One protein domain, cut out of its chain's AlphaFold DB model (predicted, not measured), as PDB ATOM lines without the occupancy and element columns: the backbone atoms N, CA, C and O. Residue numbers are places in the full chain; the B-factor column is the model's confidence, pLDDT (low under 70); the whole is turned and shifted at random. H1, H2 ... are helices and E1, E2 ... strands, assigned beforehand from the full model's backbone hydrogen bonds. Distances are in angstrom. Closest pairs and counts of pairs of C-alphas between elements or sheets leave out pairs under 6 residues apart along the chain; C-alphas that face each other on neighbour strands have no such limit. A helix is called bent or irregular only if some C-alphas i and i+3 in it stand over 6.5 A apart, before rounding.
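This is residues 42 to 155 of the 156 residues of an uncharacterized protein of Algibacter lectus (UniProt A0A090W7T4). A strongly twisted sheet of four strands forms the middle layer, with the longest helix, H1, over one face and the short helix H3 over the other. H2 packs on the end of H1 at residues 60 to 61, away from the sheet, and the long link between E1 and E2, residues 99 to 110, runs out to 24 A from the mean of all C-alphas. The printed part has 114 residues, with three named helices and four named strands in the order H1 H2 E1 E2 E3 H3 E4; the sheet is mixed, in the order E1 E2 E3 E4. The class is mixed, helices and strands, with under half of the residues in named elements. The whole is compact, with a radius of gyration of the C-alphas of 14.2 A and spans of 43 by 38 by 22 A.

H1, residues 49 to 61, is on the sheet made of E1, residues 92 to 98, E2, residues 111 to 117, E3, residues 123 to 128, and E4, residues 150 to 155. Its height over the sheet is 8.1 A, and it runs along the strands, over E2 at 1 degree on the local plane; the closest C-alphas of the two are those of Ser 54 and Asp 113, 6.4 A apart. H2, residues 72 to 81, touches H1 at residues 60 to 61 alone, the closest C-alphas being those of Leu 61 and Leu 74, 4.7 A apart. Their tilt is steep at 68 degrees, only just short of about perpendicular, and they run opposite ways. H2 is only just not on the sheet, with 4 pairs of C-alphas within 10 A. E1, E2 and E3 form a meander, each strand the antiparallel neighbour of the one before. In the hairpin of E1 and E2, N 94 and O 115 are 2.8 A apart, within hydrogen-bond range; in the hairpin of E2 and E3, N 116 and O 124 are within range at 2.9 A. H3, residues 138 to 144, is on the opposite face from H1, over E3 at a height of 8.0 A and along the strands; the C-alphas of Cys 125 and Tyr 142, the closest of E3 and H3, are 6.8 A apart. E3, H3 and E4 form a strand-helix-strand unit, two parallel neighbour strands with a helix between, with a right-handed crossover; N 153 and O 125 are within range at 2.9 A. Every O i to N i+4 pair is within range in H2 and H3, and 7 of 9 in H1.

H1 begins at C-alpha 49, (234.870, 258.980, -188.068), and is 17.8 A long; it is irregular, with C-alphas 50 and 53 7.3 A apart. H2 is 14.4 A long, E1 and E2 14.8 A each, E3 16.5 A and H3 10.0 A. E4, 16.4 A long, ends at C-alpha 155, (240.410, 269.211, -182.506).

The two C-alphas farthest apart, those of Ile 42 and Lys 105, are 43.3 A apart. The printed part has no cut, and E1 to E2 is the long link. Mean pLDDT of the printed part is 91.2, with residues 46 to 51 and residue 131 under 70.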
ATOM      1  N   ILE A  42     227.305 256.513-177.694       84.00
ATOM      2  CA  ILE A  42     225.920 256.070-177.482       84.00
ATOM      3  C   ILE A  42     225.319 255.534-178.787       84.00
ATOM      4  O   ILE A  42     224.684 254.479-178.795       84.00
ATOM      5  N   LEU A  43     225.567 256.224-179.902       81.56
ATOM      6  CA  LEU A  43     225.109 255.816-181.232       81.56
ATOM      7  C   LEU A  43     225.972 254.710-181.867       81.56
ATOM      8  O   LEU A  43     225.638 254.227-182.949       81.56
ATOM      9  N   LYS A  44     227.062 254.285-181.209       77.38
ATOM     10  CA  LYS A  44     228.054 253.323-181.723       77.38
ATOM     11  C   LYS A  44     228.633 253.730-183.087       77.38
ATOM     12  O   LYS A  44     228.826 252.890-183.966       77.38
ATOM     13  N   MET A  45     228.892 255.025-183.274       75.31
ATOM     14  CA  MET A  45     229.378 255.606-184.534       75.31
ATOM     15  C   MET A  45     230.857 256.012-184.504       75.31
ATOM     16  O   MET A  45     231.341 256.605-185.463       75.31
ATOM     17  N   GLU A  46     231.590 255.658-183.450       68.88
ATOM     18  CA  GLU A  46     232.987 256.080-183.255       68.88
ATOM     19  C   GLU A  46     233.923 255.649-184.392       68.88
ATOM     20  O   GLU A  46     234.799 256.403-184.799       68.88
ATOM     21  N   SER A  47     233.688 254.472-184.982       62.22
ATOM     22  CA  SER A  47     234.480 253.955-186.107       62.22
ATOM     23  C   SER A  47     234.076 254.513-187.478       62.22
ATOM     24  O   SER A  47     234.750 254.240-188.470       62.22
ATOM     25  N   LYS A  48     232.993 255.300-187.563       60.97
ATOM     26  CA  LYS A  48     232.556 256.008-188.780       60.97
ATOM     27  C   LYS A  48     233.017 257.468-188.745       60.97
ATOM     28  O   LYS A  48     232.248 258.380-189.038       60.97
ATOM     29  N   GLU A  49     234.267 257.673-188.339       57.44
ATOM     30  CA  GLU A  49     234.870 258.980-188.068       57.44
ATOM     31  C   GLU A  49     234.768 259.930-189.269       57.44
ATOM     32  O   GLU A  49     234.294 261.058-189.111       57.44
ATOM     33  N   ASN A  50     235.141 259.440-190.459       56.44
ATOM     34  CA  ASN A  50     235.114 260.207-191.702       56.44
ATOM     35  C   ASN A  50     233.676 260.619-192.033       56.44
ATOM     36  O   ASN A  50     232.866 259.818-192.500       56.44
ATOM     37  N   GLY A  51     233.368 261.883-191.758       65.44
ATOM     38  CA  GLY A  51     232.084 262.510-192.037       65.44
ATOM     39  C   GLY A  51     231.171 262.649-190.821       65.44
ATOM     40  O   GLY A  51     230.503 263.669-190.724       65.44
ATOM     41  N   THR A  52     231.151 261.716-189.859       77.75
ATOM     42  CA  THR A  52     230.154 261.774-188.763       77.75
ATOM     43  C   THR A  52     230.443 262.896-187.763       77.75
ATOM     44  O   THR A  52     229.538 263.660-187.423       77.75
ATOM     45  N   HIS A  53     231.695 263.034-187.316       83.94
ATOM     46  CA  HIS A  53     232.068 264.087-186.362       83.94
ATOM     47  C   HIS A  53     231.979 265.469-187.009       83.94
ATOM     48  O   HIS A  53     231.364 266.374-186.447       83.94
ATOM     49  N   SER A  54     232.518 265.610-188.224       88.38
ATOM     50  CA  SER A  54     232.449 266.863-188.980       88.38
ATOM     51  C   SER A  54     231.011 267.248-189.326       88.38
ATOM     52  O   SER A  54     230.682 268.422-189.228       88.38
ATOM     53  N   ALA A  55     230.129 266.295-189.653       90.00
ATOM     54  CA  ALA A  55     228.712 266.581-189.878       90.00
ATOM     55  C   ALA A  55     228.018 267.084-188.610       90.00
ATOM     56  O   ALA A  55     227.309 268.082-188.662       90.00
ATOM     57  N   PHE A  56     228.248 266.431-187.468       91.19
ATOM     58  CA  PHE A  56     227.639 266.845-186.205       91.19
ATOM     59  C   PHE A  56     228.137 268.221-185.749       91.19
ATOM     60  O   PHE A  56     227.335 269.091-185.419       91.19
ATOM     61  N   LEU A  57     229.455 268.439-185.762       92.69
ATOM     62  CA  LEU A  57     230.038 269.737-185.420       92.69
ATOM     63  C   LEU A  57     229.631 270.810-186.429       92.69
ATOM     64  O   LEU A  57     229.275 271.910-186.031       92.69
ATOM     65  N   GLY A  58     229.628 270.492-187.723       95.19
ATOM     66  CA  GLY A  58     229.155 271.388-188.773       95.19
ATOM     67  C   GLY A  58     227.722 271.836-188.541       95.19
ATOM     68  O   GLY A  58     227.443 273.026-188.611       95.19
ATOM     69  N   GLU A  59     226.839 270.899-188.201       95.94
ATOM     70  CA  GLU A  59     225.448 271.185-187.870       95.94
ATOM     71  C   GLU A  59     225.336 272.075-186.630       95.94
ATOM     72  O   GLU A  59     224.624 273.071-186.668       95.94
ATOM     73  N   LEU A  60     226.065 271.758-185.556       96.00
ATOM     74  CA  LEU A  60     226.026 272.510-184.301       96.00
ATOM     75  C   LEU A  60     226.592 273.931-184.444       96.00
ATOM     76  O   LEU A  60     226.104 274.860-183.806       96.00
ATOM     77  N   LEU A  61     227.642 274.102-185.249       96.88
ATOM     78  CA  LEU A  61     228.331 275.378-185.441       96.88
ATOM     79  C   LEU A  61     227.687 276.249-186.523       96.88
ATOM     80  O   LEU A  61     227.996 277.436-186.600       96.88
ATOM     81  N   ASN A  62     226.819 275.698-187.371       97.31
ATOM     82  CA  ASN A  62     226.178 276.444-188.443       97.31
ATOM     83  C   ASN A  62     225.084 277.370-187.881       97.31
ATOM     84  O   ASN A  62     224.066 276.874-187.405       97.31
ATOM     85  N   PRO A  63     225.176 278.708-188.023       96.81
ATOM     86  CA  PRO A  63     224.116 279.606-187.558       96.81
ATOM     87  C   PRO A  63     222.747 279.367-188.216       96.81
ATOM     88  O   PRO A  63     221.727 279.850-187.723       96.81
ATOM     89  N   LYS A  64     222.720 278.649-189.345       96.12
ATOM     90  CA  LYS A  64     221.519 278.239-190.084       96.12
ATOM     91  C   LYS A  64     221.198 276.747-189.903       96.12
ATOM     92  O   LYS A  64     220.420 276.206-190.685       96.12
ATOM     93  N   GLY A  65     221.808 276.085-188.918       94.62
ATOM     94  CA  GLY A  65     221.542 274.692-188.579       94.62
ATOM     95  C   GLY A  65     220.113 274.474-188.071       94.62
ATOM     96  O   GLY A  65     219.458 275.370-187.528       94.62
ATOM     97  N   SER A  66     219.634 273.243-188.217       96.88
ATOM     98  CA  SER A  66     218.319 272.754-187.787       96.88
ATOM     99  C   SER A  66     218.086 272.831-186.275       96.88
ATOM    100  O   SER A  66     216.946 272.735-185.820       96.88
ATOM    101  N   HIS A  67     219.136 273.062-185.484       95.75
ATOM    102  CA  HIS A  67     219.035 273.270-184.041       95.75
ATOM    103  C   HIS A  67     218.332 274.590-183.661       95.75
ATOM    104  O   HIS A  67     217.910 274.729-182.519       95.75
ATOM    105  N   ASN A  68     218.165 275.553-184.581       95.50
ATOM    106  CA  ASN A  68     217.429 276.819-184.377       95.50
ATOM    107  C   ASN A  68     217.999 277.781-183.310       95.50
ATOM    108  O   ASN A  68     217.358 278.770-182.954       95.50
ATOM    109  N   PHE A  69     219.227 277.556-182.838       96.19
ATOM    110  CA  PHE A  69     219.896 278.431-181.859       96.19
ATOM    111  C   PHE A  69     220.700 279.571-182.496       96.19
ATOM    112  O   PHE A  69     221.456 280.256-181.804       96.19
ATOM    113  N   LYS A  70     220.530 279.814-183.802       96.56
ATOM    114  CA  LYS A  70     221.285 280.831-184.547       96.56
ATOM    115  C   LYS A  70     222.789 280.679-184.263       96.56
ATOM    116  O   LYS A  70     223.300 279.566-184.209       96.56
ATOM    117  N   SER A  71     223.496 281.774-184.021       96.81
ATOM    118  CA  SER A  71     224.937 281.803-183.774       96.81
ATOM    119  C   SER A  71     225.374 281.459-182.343       96.81
ATOM    120  O   SER A  71     226.561 281.569-182.043       96.81
ATOM    121  N   VAL A  72     224.469 281.042-181.445       97.38
ATOM    122  CA  VAL A  72     224.801 280.825-180.023       97.38
ATOM    123  C   VAL A  72     225.888 279.765-179.843       97.38
ATOM    124  O   VAL A  72     226.877 280.018-179.161       97.38
ATOM    125  N   PHE A  73     225.743 278.596-180.472       97.50
ATOM    126  CA  PHE A  73     226.729 277.521-180.338       97.50
ATOM    127  C   PHE A  73     228.075 277.888-180.954       97.50
ATOM    128  O   PHE A  73     229.106 277.657-180.327       97.50
ATOM    129  N   LEU A  74     228.071 278.529-182.126       97.31
ATOM    130  CA  LEU A  74     229.289 279.045-182.740       97.31
ATOM    131  C   LEU A  74     229.989 280.057-181.826       97.31
ATOM    132  O   LEU A  74     231.187 279.944-181.596       97.31
ATOM    133  N   GLY A  75     229.248 281.015-181.266       97.38
ATOM    134  CA  GLY A  75     229.795 282.020-180.356       97.38
ATOM    135  C   GLY A  75     230.432 281.400-179.112       97.38
ATOM    136  O   GLY A  75     231.566 281.734-178.780       97.38
ATOM    137  N   LEU A  76     229.745 280.451-178.468       97.06
ATOM    138  CA  LEU A  76     230.271 279.728-177.304       97.06
ATOM    139  C   LEU A  76     231.514 278.903-177.651       97.06
ATOM    140  O   LEU A  76     232.483 278.890-176.893       97.06
ATOM    141  N   PHE A  77     231.505 278.239-178.804       95.94
ATOM    142  CA  PHE A  77     232.641 277.461-179.280       95.94
ATOM    143  C   PHE A  77     233.871 278.348-179.516       95.94
ATOM    144  O   PHE A  77     234.959 278.043-179.032       95.94
ATOM    145  N   LEU A  78     233.700 279.483-180.197       94.81
ATOM    146  CA  LEU A  78     234.789 280.429-180.448       94.81
ATOM    147  C   LEU A  78     235.295 281.082-179.161       94.81
ATOM    148  O   LEU A  78     236.504 281.214-178.991       94.81
ATOM    149  N   GLN A  79     234.399 281.411-178.229       95.50
ATOM    150  CA  GLN A  79     234.770 281.913-176.909       95.50
ATOM    151  C   GLN A  79     235.652 280.908-176.157       95.50
ATOM    152  O   GLN A  79     236.672 281.297-175.590       95.50
ATOM    153  N   GLN A  80     235.298 279.621-176.181       93.12
ATOM    154  CA  GLN A  80     236.082 278.567-175.533       93.12
ATOM    155  C   GLN A  80     237.483 278.418-176.145       93.12
ATOM    156  O   GLN A  80     238.433 278.094-175.436       93.12
ATOM    157  N   LEU A  81     237.622 278.674-177.449       90.12
ATOM    158  CA  LEU A  81     238.910 278.670-178.150       90.12
ATOM    159  C   LEU A  81     239.681 279.996-178.037       90.12
ATOM    160  O   LEU A  81     240.815 280.080-178.504       90.12
ATOM    161  N   GLY A  82     239.089 281.031-177.432       90.62
ATOM    162  CA  GLY A  82     239.675 282.372-177.370       90.62
ATOM    163  C   GLY A  82     239.769 283.056-178.737       90.62
ATOM    164  O   GLY A  82     240.690 283.836-178.973       90.62
ATOM    165  N   PHE A  83     238.864 282.733-179.664       89.62
ATOM    166  CA  PHE A  83     238.819 283.333-180.996       89.62
ATOM    167  C   PHE A  83     237.891 284.545-181.025       89.62
ATOM    168  O   PHE A  83     236.727 284.472-180.633       89.62
ATOM    169  N   GLU A  84     238.405 285.653-181.557       86.56
ATOM    170  CA  GLU A  84     237.696 286.929-181.653       86.56
ATOM    171  C   GLU A  84     237.652 287.442-183.098       86.56
ATOM    172  O   GLU A  84     238.464 287.071-183.948       86.56
ATOM    173  N   GLY A  85     236.700 288.336-183.373       86.69
ATOM    174  CA  GLY A  85     236.640 289.093-184.624       86.69
ATOM    175  C   GLY A  85     235.896 288.429-185.783       86.69
ATOM    176  O   GLY A  85     235.758 289.076-186.815       86.69
ATOM    177  N   LEU A  86     235.393 287.198-185.628       94.19
ATOM    178  CA  LEU A  86     234.459 286.600-186.590       94.19
ATOM    179  C   LEU A  86     233.061 287.217-186.420       94.19
ATOM    180  O   LEU A  86     232.499 287.210-185.321       94.19
ATOM    181  N   GLU A  87     232.463 287.697-187.506       96.00
ATOM    182  CA  GLU A  87     231.091 288.195-187.507       96.00
ATOM    183  C   GLU A  87     230.084 287.028-187.482       96.00
ATOM    184  O   GLU A  87     229.697 286.451-188.497       96.00
ATOM    185  N   LEU A  88     229.617 286.689-186.281       95.62
ATOM    186  CA  LEU A  88     228.785 285.511-186.024       95.62
ATOM    187  C   LEU A  88     227.481 285.427-186.840       95.62
ATOM    188  O   LEU A  88     227.020 284.328-187.144       95.62
ATOM    189  N   ASN A  89     226.853 286.561-187.158       91.38
ATOM    190  CA  ASN A  89     225.557 286.582-187.848       91.38
ATOM    191  C   ASN A  89     225.677 286.330-189.357       91.38
ATOM    192  O   ASN A  89     224.707 285.891-189.976       91.38
ATOM    193  N   SER A  90     226.843 286.613-189.938       95.56
ATOM    194  CA  SER A  90     227.140 286.381-191.352       95.56
ATOM    195  C   SER A  90     227.969 285.116-191.580       95.56
ATOM    196  O   SER A  90     228.198 284.740-192.731       95.56
ATOM    197  N   ALA A  91     228.377 284.440-190.502       97.31
ATOM    198  CA  ALA A  91     229.179 283.232-190.563       97.31
ATOM    199  C   ALA A  91     228.485 282.106-191.351       97.31
ATOM    200  O   ALA A  91     227.318 281.764-191.137       97.31
ATOM    201  N   GLU A  92     229.248 281.503-192.255       97.69
ATOM    202  CA  GLU A  92     228.898 280.336-193.052       97.69
ATOM    203  C   GLU A  92     229.859 279.204-192.696       97.69
ATOM    204  O   GLU A  92     231.077 279.395-192.696       97.69
ATOM    205  N   VAL A  93     229.304 278.026-192.411       97.94
ATOM    206  CA  VAL A  93     230.064 276.809-192.117       97.94
ATOM    207  C   VAL A  93     229.976 275.877-193.318       97.94
ATOM    208  O   VAL A  93     228.884 275.546-193.776       97.94
ATOM    209  N   VAL A  94     231.132 275.457-193.826       97.38
ATOM    210  CA  VAL A  94     231.267 274.588-194.994       97.38
ATOM    211  C   VAL A  94     232.105 273.377-194.615       97.38
ATOM    212  O   VAL A  94     233.217 273.516-194.110       97.38
ATOM    213  N   LEU A  95     231.571 272.187-194.866       95.56
ATOM    214  CA  LEU A  95     232.287 270.936-194.643       95.56
ATOM    215  C   LEU A  95     233.153 270.587-195.850       95.56
ATOM    216  O   LEU A  95     232.782 270.882-196.985       95.56
ATOM    217  N   GLU A  96     234.293 269.949-195.593       94.12
ATOM    218  CA  GLU A  96     235.207 269.438-196.623       94.12
ATOM    219  C   GLU A  96     235.635 270.505-197.651       94.12
ATOM    220  O   GLU A  96     235.744 270.252-198.856       94.12
ATOM    221  N   TYR A  97     235.891 271.726-197.176       96.81
ATOM    222  CA  TYR A  97     236.207 272.863-198.033       96.81
ATOM    223  C   TYR A  97     237.581 272.703-198.693       96.81
ATOM    224  O   TYR A  97     238.613 272.561-198.030       96.81
ATOM    225  N   SER A  98     237.599 272.749-200.024       97.00
ATOM    226  CA  SER A  98     238.825 272.659-200.815       97.00
ATOM    227  C   SER A  98     239.525 274.014-200.907       97.00
ATOM    228  O   SER A  98     238.960 274.982-201.412       97.00
ATOM    229  N   LEU A  99     240.792 274.052-200.500       96.81
ATOM    230  CA  LEU A  99     241.711 275.177-200.699       96.81
ATOM    231  C   LEU A  99     242.501 275.053-202.016       96.81
ATOM    232  O   LEU A  99     243.486 275.763-202.223       96.81
ATOM    233  N   GLY A 100     242.103 274.125-202.890       96.81
ATOM    234  CA  GLY A 100     242.833 273.754-204.099       96.81
ATOM    235  C   GLY A 100     243.800 272.586-203.889       96.81
ATOM    236  O   GLY A 100     243.885 271.990-202.811       96.81
ATOM    237  N   PHE A 101     244.524 272.233-204.953       96.56
ATOM    238  CA  PHE A 101     245.490 271.134-204.931       96.56
ATOM    239  C   PHE A 101     246.636 271.405-203.955       96.56
ATOM    240  O   PHE A 101     247.079 272.542-203.801       96.56
ATOM    241  N   ILE A 102     247.125 270.343-203.311       96.88
ATOM    242  CA  ILE A 102     248.274 270.431-202.411       96.88
ATOM    243  C   ILE A 102     249.522 270.777-203.225       96.88
ATOM    244  O   ILE A 102     249.911 270.040-204.130       96.88
ATOM    245  N   ASP A 103     250.172 271.870-202.839       95.81
ATOM    246  CA  ASP A 103     251.518 272.227-203.265       95.81
ATOM    247  C   ASP A 103     252.405 272.344-202.021       95.81
ATOM    248  O   ASP A 103     252.312 273.302-201.249       95.81
ATOM    249  N   ASP A 104     253.273 271.356-201.811       92.12
ATOM    250  CA  ASP A 104     254.185 271.322-200.665       92.12
ATOM    251  C   ASP A 104     255.351 272.315-200.796       92.12
ATOM    252  O   ASP A 104     255.923 272.729-199.782       92.12
ATOM    253  N   LYS A 105     255.694 272.750-202.019       93.62
ATOM    254  CA  LYS A 105     256.731 273.769-202.242       93.62
ATOM    255  C   LYS A 105     256.194 275.151-201.891       93.62
ATOM    256  O   LYS A 105     256.828 275.870-201.117       93.62
ATOM    257  N   ALA A 106     255.022 275.498-202.419       93.88
ATOM    258  CA  ALA A 106     254.326 276.743-202.099       93.88
ATOM    259  C   ALA A 106     253.711 276.723-200.690       93.88
ATOM    260  O   ALA A 106     253.461 277.777-200.103       93.88
ATOM    261  N   LYS A 107     253.528 275.526-200.113       96.25
ATOM    262  CA  LYS A 107     252.867 275.289-198.827       96.25
ATOM    263  C   LYS A 107     251.445 275.848-198.873       96.25
ATOM    264  O   LYS A 107     251.090 276.687-198.050       96.25
ATOM    265  N   THR A 108     250.651 275.396-199.840       96.38
ATOM    266  CA  THR A 108     249.266 275.841-200.082       96.38
ATOM    267  C   THR A 108     248.360 274.676-200.470       96.38
ATOM    268  O   THR A 108     248.839 273.649-200.948       96.38
ATOM    269  N   GLY A 109     247.049 274.851-200.300       95.94
ATOM    270  CA  GLY A 109     246.043 273.870-200.704       95.94
ATOM    271  C   GLY A 109     245.764 272.781-199.667       95.94
ATOM    272  O   GLY A 109     246.263 272.807-198.537       95.94
ATOM    273  N   GLY A 110     244.940 271.816-200.065       96.00
ATOM    274  CA  GLY A 110     244.390 270.779-199.191       96.00
ATOM    275  C   GLY A 110     242.888 270.942-198.966       96.00
ATOM    276  O   GLY A 110     242.251 271.820-199.545       96.00
ATOM    277  N   ARG A 111     242.322 270.069-198.132       95.38
ATOM    278  CA  ARG A 111     240.885 270.009-197.852       95.38
ATOM    279  C   ARG A 111     240.659 270.096-196.352       95.38
ATOM    280  O   ARG A 111     241.106 269.211-195.635       95.38
ATOM    281  N   VAL A 112     239.986 271.153-195.919       95.31
ATOM    282  CA  VAL A 112     239.688 271.440-194.513       95.31
ATOM    283  C   VAL A 112     238.403 270.722-194.114       95.31
ATOM    284  O   VAL A 112     237.415 270.822-194.840       95.31
ATOM    285  N   ASP A 113     238.390 270.043-192.967       93.44
ATOM    286  CA  ASP A 113     237.204 269.308-192.505       93.44
ATOM    287  C   ASP A 113     236.008 270.226-192.244       93.44
ATOM    288  O   ASP A 113     234.909 269.963-192.736       93.44
ATOM    289  N   ILE A 114     236.222 271.312-191.494       96.00
ATOM    290  CA  ILE A 114     235.214 272.341-191.225       96.00
ATOM    291  C   ILE A 114     235.841 273.711-191.475       96.00
ATOM    292  O   ILE A 114     236.808 274.113-190.826       96.00
ATOM    293  N   TYR A 115     235.272 274.444-192.420       97.81
ATOM    294  CA  TYR A 115     235.709 275.776-192.799       97.81
ATOM    295  C   TYR A 115     234.625 276.794-192.477       97.81
ATOM    296  O   TYR A 115     233.490 276.670-192.931       97.81
ATOM    297  N   ILE A 116     234.984 277.812-191.703       98.06
ATOM    298  CA  ILE A 116     234.080 278.890-191.308       98.06
ATOM    299  C   ILE A 116     234.565 280.170-191.972       98.06
ATOM    300  O   ILE A 116     235.755 280.476-191.920       98.06
ATOM    301  N   LYS A 117     233.663 280.924-192.593       97.62
ATOM    302  CA  LYS A 117     233.954 282.243-193.171       97.62
ATOM    303  C   LYS A 117     232.836 283.217-192.836       97.62
ATOM    304  O   LYS A 117     231.685 282.802-192.739       97.62
ATOM    305  N   ASP A 118     233.159 284.491-192.701       96.81
ATOM    306  CA  ASP A 118     232.172 285.560-192.545       96.81
ATOM    307  C   ASP A 118     232.205 286.543-193.728       96.81
ATOM    308  O   ASP A 118     232.992 286.394-194.671       96.81
ATOM    309  N   THR A 119     231.354 287.570-193.693       96.31
ATOM    310  CA  THR A 119     231.358 288.628-194.719       96.31
ATOM    311  C   THR A 119     232.463 289.672-194.542       96.31
ATOM    312  O   THR A 119     232.648 290.508-195.426       96.31
ATOM    313  N   THR A 120     233.230 289.622-193.450       95.00
ATOM    314  CA  THR A 120     234.365 290.520-193.173       95.00
ATOM    315  C   THR A 120     235.706 289.952-193.650       95.00
ATOM    316  O   THR A 120     236.765 290.528-193.394       95.00
ATOM    317  N   ASN A 121     235.659 288.846-194.405       94.88
ATOM    318  CA  ASN A 121     236.813 288.105-194.909       94.88
ATOM    319  C   ASN A 121     237.643 287.434-193.794       94.88
ATOM    320  O   ASN A 121     238.812 287.116-194.015       94.88
ATOM    321  N   LYS A 122     237.068 287.185-192.610       96.62
ATOM    322  CA  LYS A 122     237.671 286.330-191.577       96.62
ATOM    323  C   LYS A 122     237.322 284.876-191.829       96.62
ATOM    324  O   LYS A 122     236.208 284.547-192.236       96.62
ATOM    325  N   THR A 123     238.297 284.000-191.605       97.44
ATOM    326  CA  THR A 123     238.157 282.570-191.875       97.44
ATOM    327  C   THR A 123     238.747 281.734-190.747       97.44
ATOM    328  O   THR A 123     239.686 282.151-190.069       97.44
ATOM    329  N   ILE A 124     238.189 280.547-190.534       97.31
ATOM    330  CA  ILE A 124     238.674 279.579-189.555       97.31
ATOM    331  C   ILE A 124     238.715 278.212-190.226       97.31
ATOM    332  O   ILE A 124     237.701 277.735-190.735       97.31
ATOM    333  N   CYS A 125     239.882 277.578-190.210       96.81
ATOM    334  CA  CYS A 125     240.058 276.188-190.600       96.81
ATOM    335  C   CYS A 125     240.096 275.314-189.346       96.81
ATOM    336  O   CYS A 125     240.966 275.504-188.494       96.81
ATOM    337  N   ILE A 126     239.190 274.349-189.253       94.88
ATOM    338  CA  ILE A 126     239.138 273.369-188.169       94.88
ATOM    339  C   ILE A 126     239.375 271.988-188.776       94.88
ATOM    340  O   ILE A 126     238.712 271.605-189.741       94.88
ATOM    341  N   GLU A 127     240.326 271.259-188.203       93.00
ATOM    342  CA  GLU A 127     240.658 269.887-188.586       93.00
ATOM    343  C   GLU A 127     240.350 268.949-187.415       93.00
ATOM    344  O   GLU A 127     240.816 269.182-186.298       93.00
ATOM    345  N   ASN A 128     239.572 267.897-187.664       87.94
ATOM    346  CA  ASN A 128     239.209 266.907-186.654       87.94
ATOM    347  C   ASN A 128     240.193 265.731-186.736       87.94
ATOM    348  O   ASN A 128     240.315 265.087-187.775       87.94
ATOM    349  N   LYS A 129     240.913 265.446-185.649       83.12
ATOM    350  CA  LYS A 129     242.029 264.488-185.601       83.12
ATOM    351  C   LYS A 129     241.897 263.518-184.427       83.12
ATOM    352  O   LYS A 129     242.800 263.409-183.605       83.12
ATOM    353  N   ILE A 130     240.788 262.784-184.369       74.75
ATOM    354  CA  ILE A 130     240.517 261.863-183.256       74.75
ATOM    355  C   ILE A 130     241.420 260.621-183.358       74.75
ATOM    356  O   ILE A 130     242.004 260.190-182.364       74.75
ATOM    357  N   TYR A 131     241.592 260.064-184.566       68.44
ATOM    358  CA  TYR A 131     242.439 258.876-184.781       68.44
ATOM    359  C   TYR A 131     243.498 259.033-185.884       68.44
ATOM    360  O   TYR A 131     244.301 258.122-186.112       68.44
ATOM    361  N   ALA A 132     243.517 260.171-186.580       70.31
ATOM    362  CA  ALA A 132     244.389 260.408-187.726       70.31
ATOM    363  C   ALA A 132     245.643 261.218-187.369       70.31
ATOM    364  O   ALA A 132     245.614 262.135-186.552       70.31
ATOM    365  N   THR A 133     246.749 260.915-188.050       78.00
ATOM    366  CA  THR A 133     247.961 261.739-187.993       78.00
ATOM    367  C   THR A 133     247.844 262.957-188.911       78.00
ATOM    368  O   THR A 133     247.100 262.956-189.898       78.00
ATOM    369  N   ASP A 134     248.594 264.009-188.586       79.38
ATOM    370  CA  ASP A 134     248.668 265.206-189.418       79.38
ATOM    371  C   ASP A 134     249.266 264.903-190.792       79.38
ATOM    372  O   ASP A 134     250.282 264.213-190.929       79.38
ATOM    373  N   GLN A 135     248.665 265.484-191.830       82.50
ATOM    374  CA  GLN A 135     249.264 265.448-193.158       82.50
ATOM    375  C   GLN A 135     250.496 266.363-193.195       82.50
ATOM    376  O   GLN A 135     250.556 267.386-192.504       82.50
ATOM    377  N   ASN A 136     251.461 266.038-194.061       87.94
ATOM    378  CA  ASN A 136     252.678 266.832-194.253       87.94
ATOM    379  C   ASN A 136     252.340 268.325-194.376       87.94
ATOM    380  O   ASN A 136     251.517 268.672-195.208       87.94
ATOM    381  N   LEU A 137     252.931 269.203-193.562       91.69
ATOM    382  CA  LEU A 137     252.741 270.664-193.606       91.69
ATOM    383  C   LEU A 137     251.280 271.179-193.561       91.69
ATOM    384  O   LEU A 137     251.064 272.353-193.862       91.69
ATOM    385  N   GLN A 138     250.284 270.377-193.159       93.12
ATOM    386  CA  GLN A 138     248.854 270.728-193.245       93.12
ATOM    387  C   GLN A 138     248.519 272.067-192.579       93.12
ATOM    388  O   GLN A 138     248.008 272.978-193.232       93.12
ATOM    389  N   VAL A 139     248.924 272.238-191.318       93.00
ATOM    390  CA  VAL A 139     248.740 273.488-190.563       93.00
ATOM    391  C   VAL A 139     249.373 274.676-191.281       93.00
ATOM    392  O   VAL A 139     248.786 275.754-191.350       93.00
ATOM    393  N   LYS A 140     250.563 274.488-191.863       94.81
ATOM    394  CA  LYS A 140     251.271 275.543-192.597       94.81
ATOM    395  C   LYS A 140     250.513 275.937-193.861       94.81
ATOM    396  O   LYS A 140     250.409 277.128-194.141       94.81
ATOM    397  N   ARG A 141     249.973 274.956-194.592       96.50
ATOM    398  CA  ARG A 141     249.168 275.208-195.790       96.50
ATOM    399  C   ARG A 141     247.910 275.993-195.464       96.50
ATOM    400  O   ARG A 141     247.640 276.998-196.113       96.50
ATOM    401  N   TYR A 142     247.197 275.592-194.417       96.50
ATOM    402  CA  TYR A 142     245.988 276.288-193.985       96.50
ATOM    403  C   TYR A 142     246.313 277.681-193.444       96.50
ATOM    404  O   TYR A 142     245.610 278.634-193.743       96.50
ATOM    405  N   SER A 143     247.431 277.850-192.739       95.44
ATOM    406  CA  SER A 143     247.862 279.169-192.250       95.44
ATOM    407  C   SER A 143     248.235 280.136-193.383       95.44
ATOM    408  O   SER A 143     248.173 281.352-193.210       95.44
ATOM    409  N   ASN A 144     248.658 279.613-194.537       96.31
ATOM    410  CA  ASN A 144     248.949 280.415-195.725       96.31
ATOM    411  C   ASN A 144     247.687 280.778-196.522       96.31
ATOM    412  O   ASN A 144     247.729 281.717-197.318       96.31
ATOM    413  N   HIS A 145     246.578 280.070-196.306       96.56
ATOM    414  CA  HIS A 145     245.275 280.448-196.840       96.56
ATOM    415  C   HIS A 145     244.730 281.680-196.110       96.56
ATOM    416  O   HIS A 145     244.839 281.765-194.891       96.56
ATOM    417  N   ASN A 146     244.175 282.638-196.863       95.56
ATOM    418  CA  ASN A 146     243.641 283.917-196.362       95.56
ATOM    419  C   ASN A 146     244.522 284.569-195.268       95.56
ATOM    420  O   ASN A 146     244.079 284.939-194.176       95.56
ATOM    421  N   LYS A 147     245.825 284.647-195.557       93.94
ATOM    422  CA  LYS A 147     246.864 285.025-194.597       93.94
ATOM    423  C   LYS A 147     246.559 286.364-193.912       93.94
ATOM    424  O   LYS A 147     246.306 287.366-194.573       93.94
ATOM    425  N   GLY A 148     246.641 286.381-192.581       92.38
ATOM    426  CA  GLY A 148     246.335 287.551-191.742       92.38
ATOM    427  C   GLY A 148     244.867 287.659-191.319       92.38
ATOM    428  O   GLY A 148     244.559 288.377-190.371       92.38
ATOM    429  N   ASN A 149     243.976 286.903-191.961       95.44
ATOM    430  CA  ASN A 149     242.559 286.820-191.609       95.44
ATOM    431  C   ASN A 149     242.084 285.389-191.330       95.44
ATOM    432  O   ASN A 149     240.905 285.197-191.043       95.44
ATOM    433  N   ASN A 150     242.993 284.414-191.396       96.06
ATOM    434  CA  ASN A 150     242.704 283.018-191.130       96.06
ATOM    435  C   ASN A 150     243.231 282.559-189.771       96.06
ATOM    436  O   ASN A 150     244.384 282.827-189.424       96.06
ATOM    437  N   THR A 151     242.414 281.777-189.077       95.31
ATOM    438  CA  THR A 151     242.790 281.028-187.878       95.31
ATOM    439  C   THR A 151     242.758 279.536-188.192       95.31
ATOM    440  O   THR A 151     241.872 279.069-188.897       95.31
ATOM    441  N   VAL A 152     243.717 278.767-187.678       95.19
ATOM    442  CA  VAL A 152     243.765 277.309-187.862       95.19
ATOM    443  C   VAL A 152     243.738 276.646-186.497       95.19
ATOM    444  O   VAL A 152     244.553 276.993-185.646       95.19
ATOM    445  N   THR A 153     242.827 275.695-186.297       93.38
ATOM    446  CA  THR A 153     242.739 274.901-185.069       93.38
ATOM    447  C   THR A 153     242.625 273.415-185.391       93.38
ATOM    448  O   THR A 153     242.071 273.033-186.422       93.38
ATOM    449  N   ILE A 154     243.142 272.582-184.490       91.69
ATOM    450  CA  ILE A 154     243.015 271.125-184.547       91.69
ATOM    451  C   ILE A 154     242.200 270.689-183.333       91.69
ATOM    452  O   ILE A 154     242.510 271.096-182.213       91.69
ATOM    453  N   LEU A 155     241.168 269.880-183.560       87.81
ATOM    454  CA  LEU A 155     240.410 269.211-182.506       87.81
ATOM    455  C   LEU A 155     240.925 267.776-182.381       87.81
ATOM    456  O   LEU A 155     240.928 267.042-183.369       87.81
TER     457      LEU A 155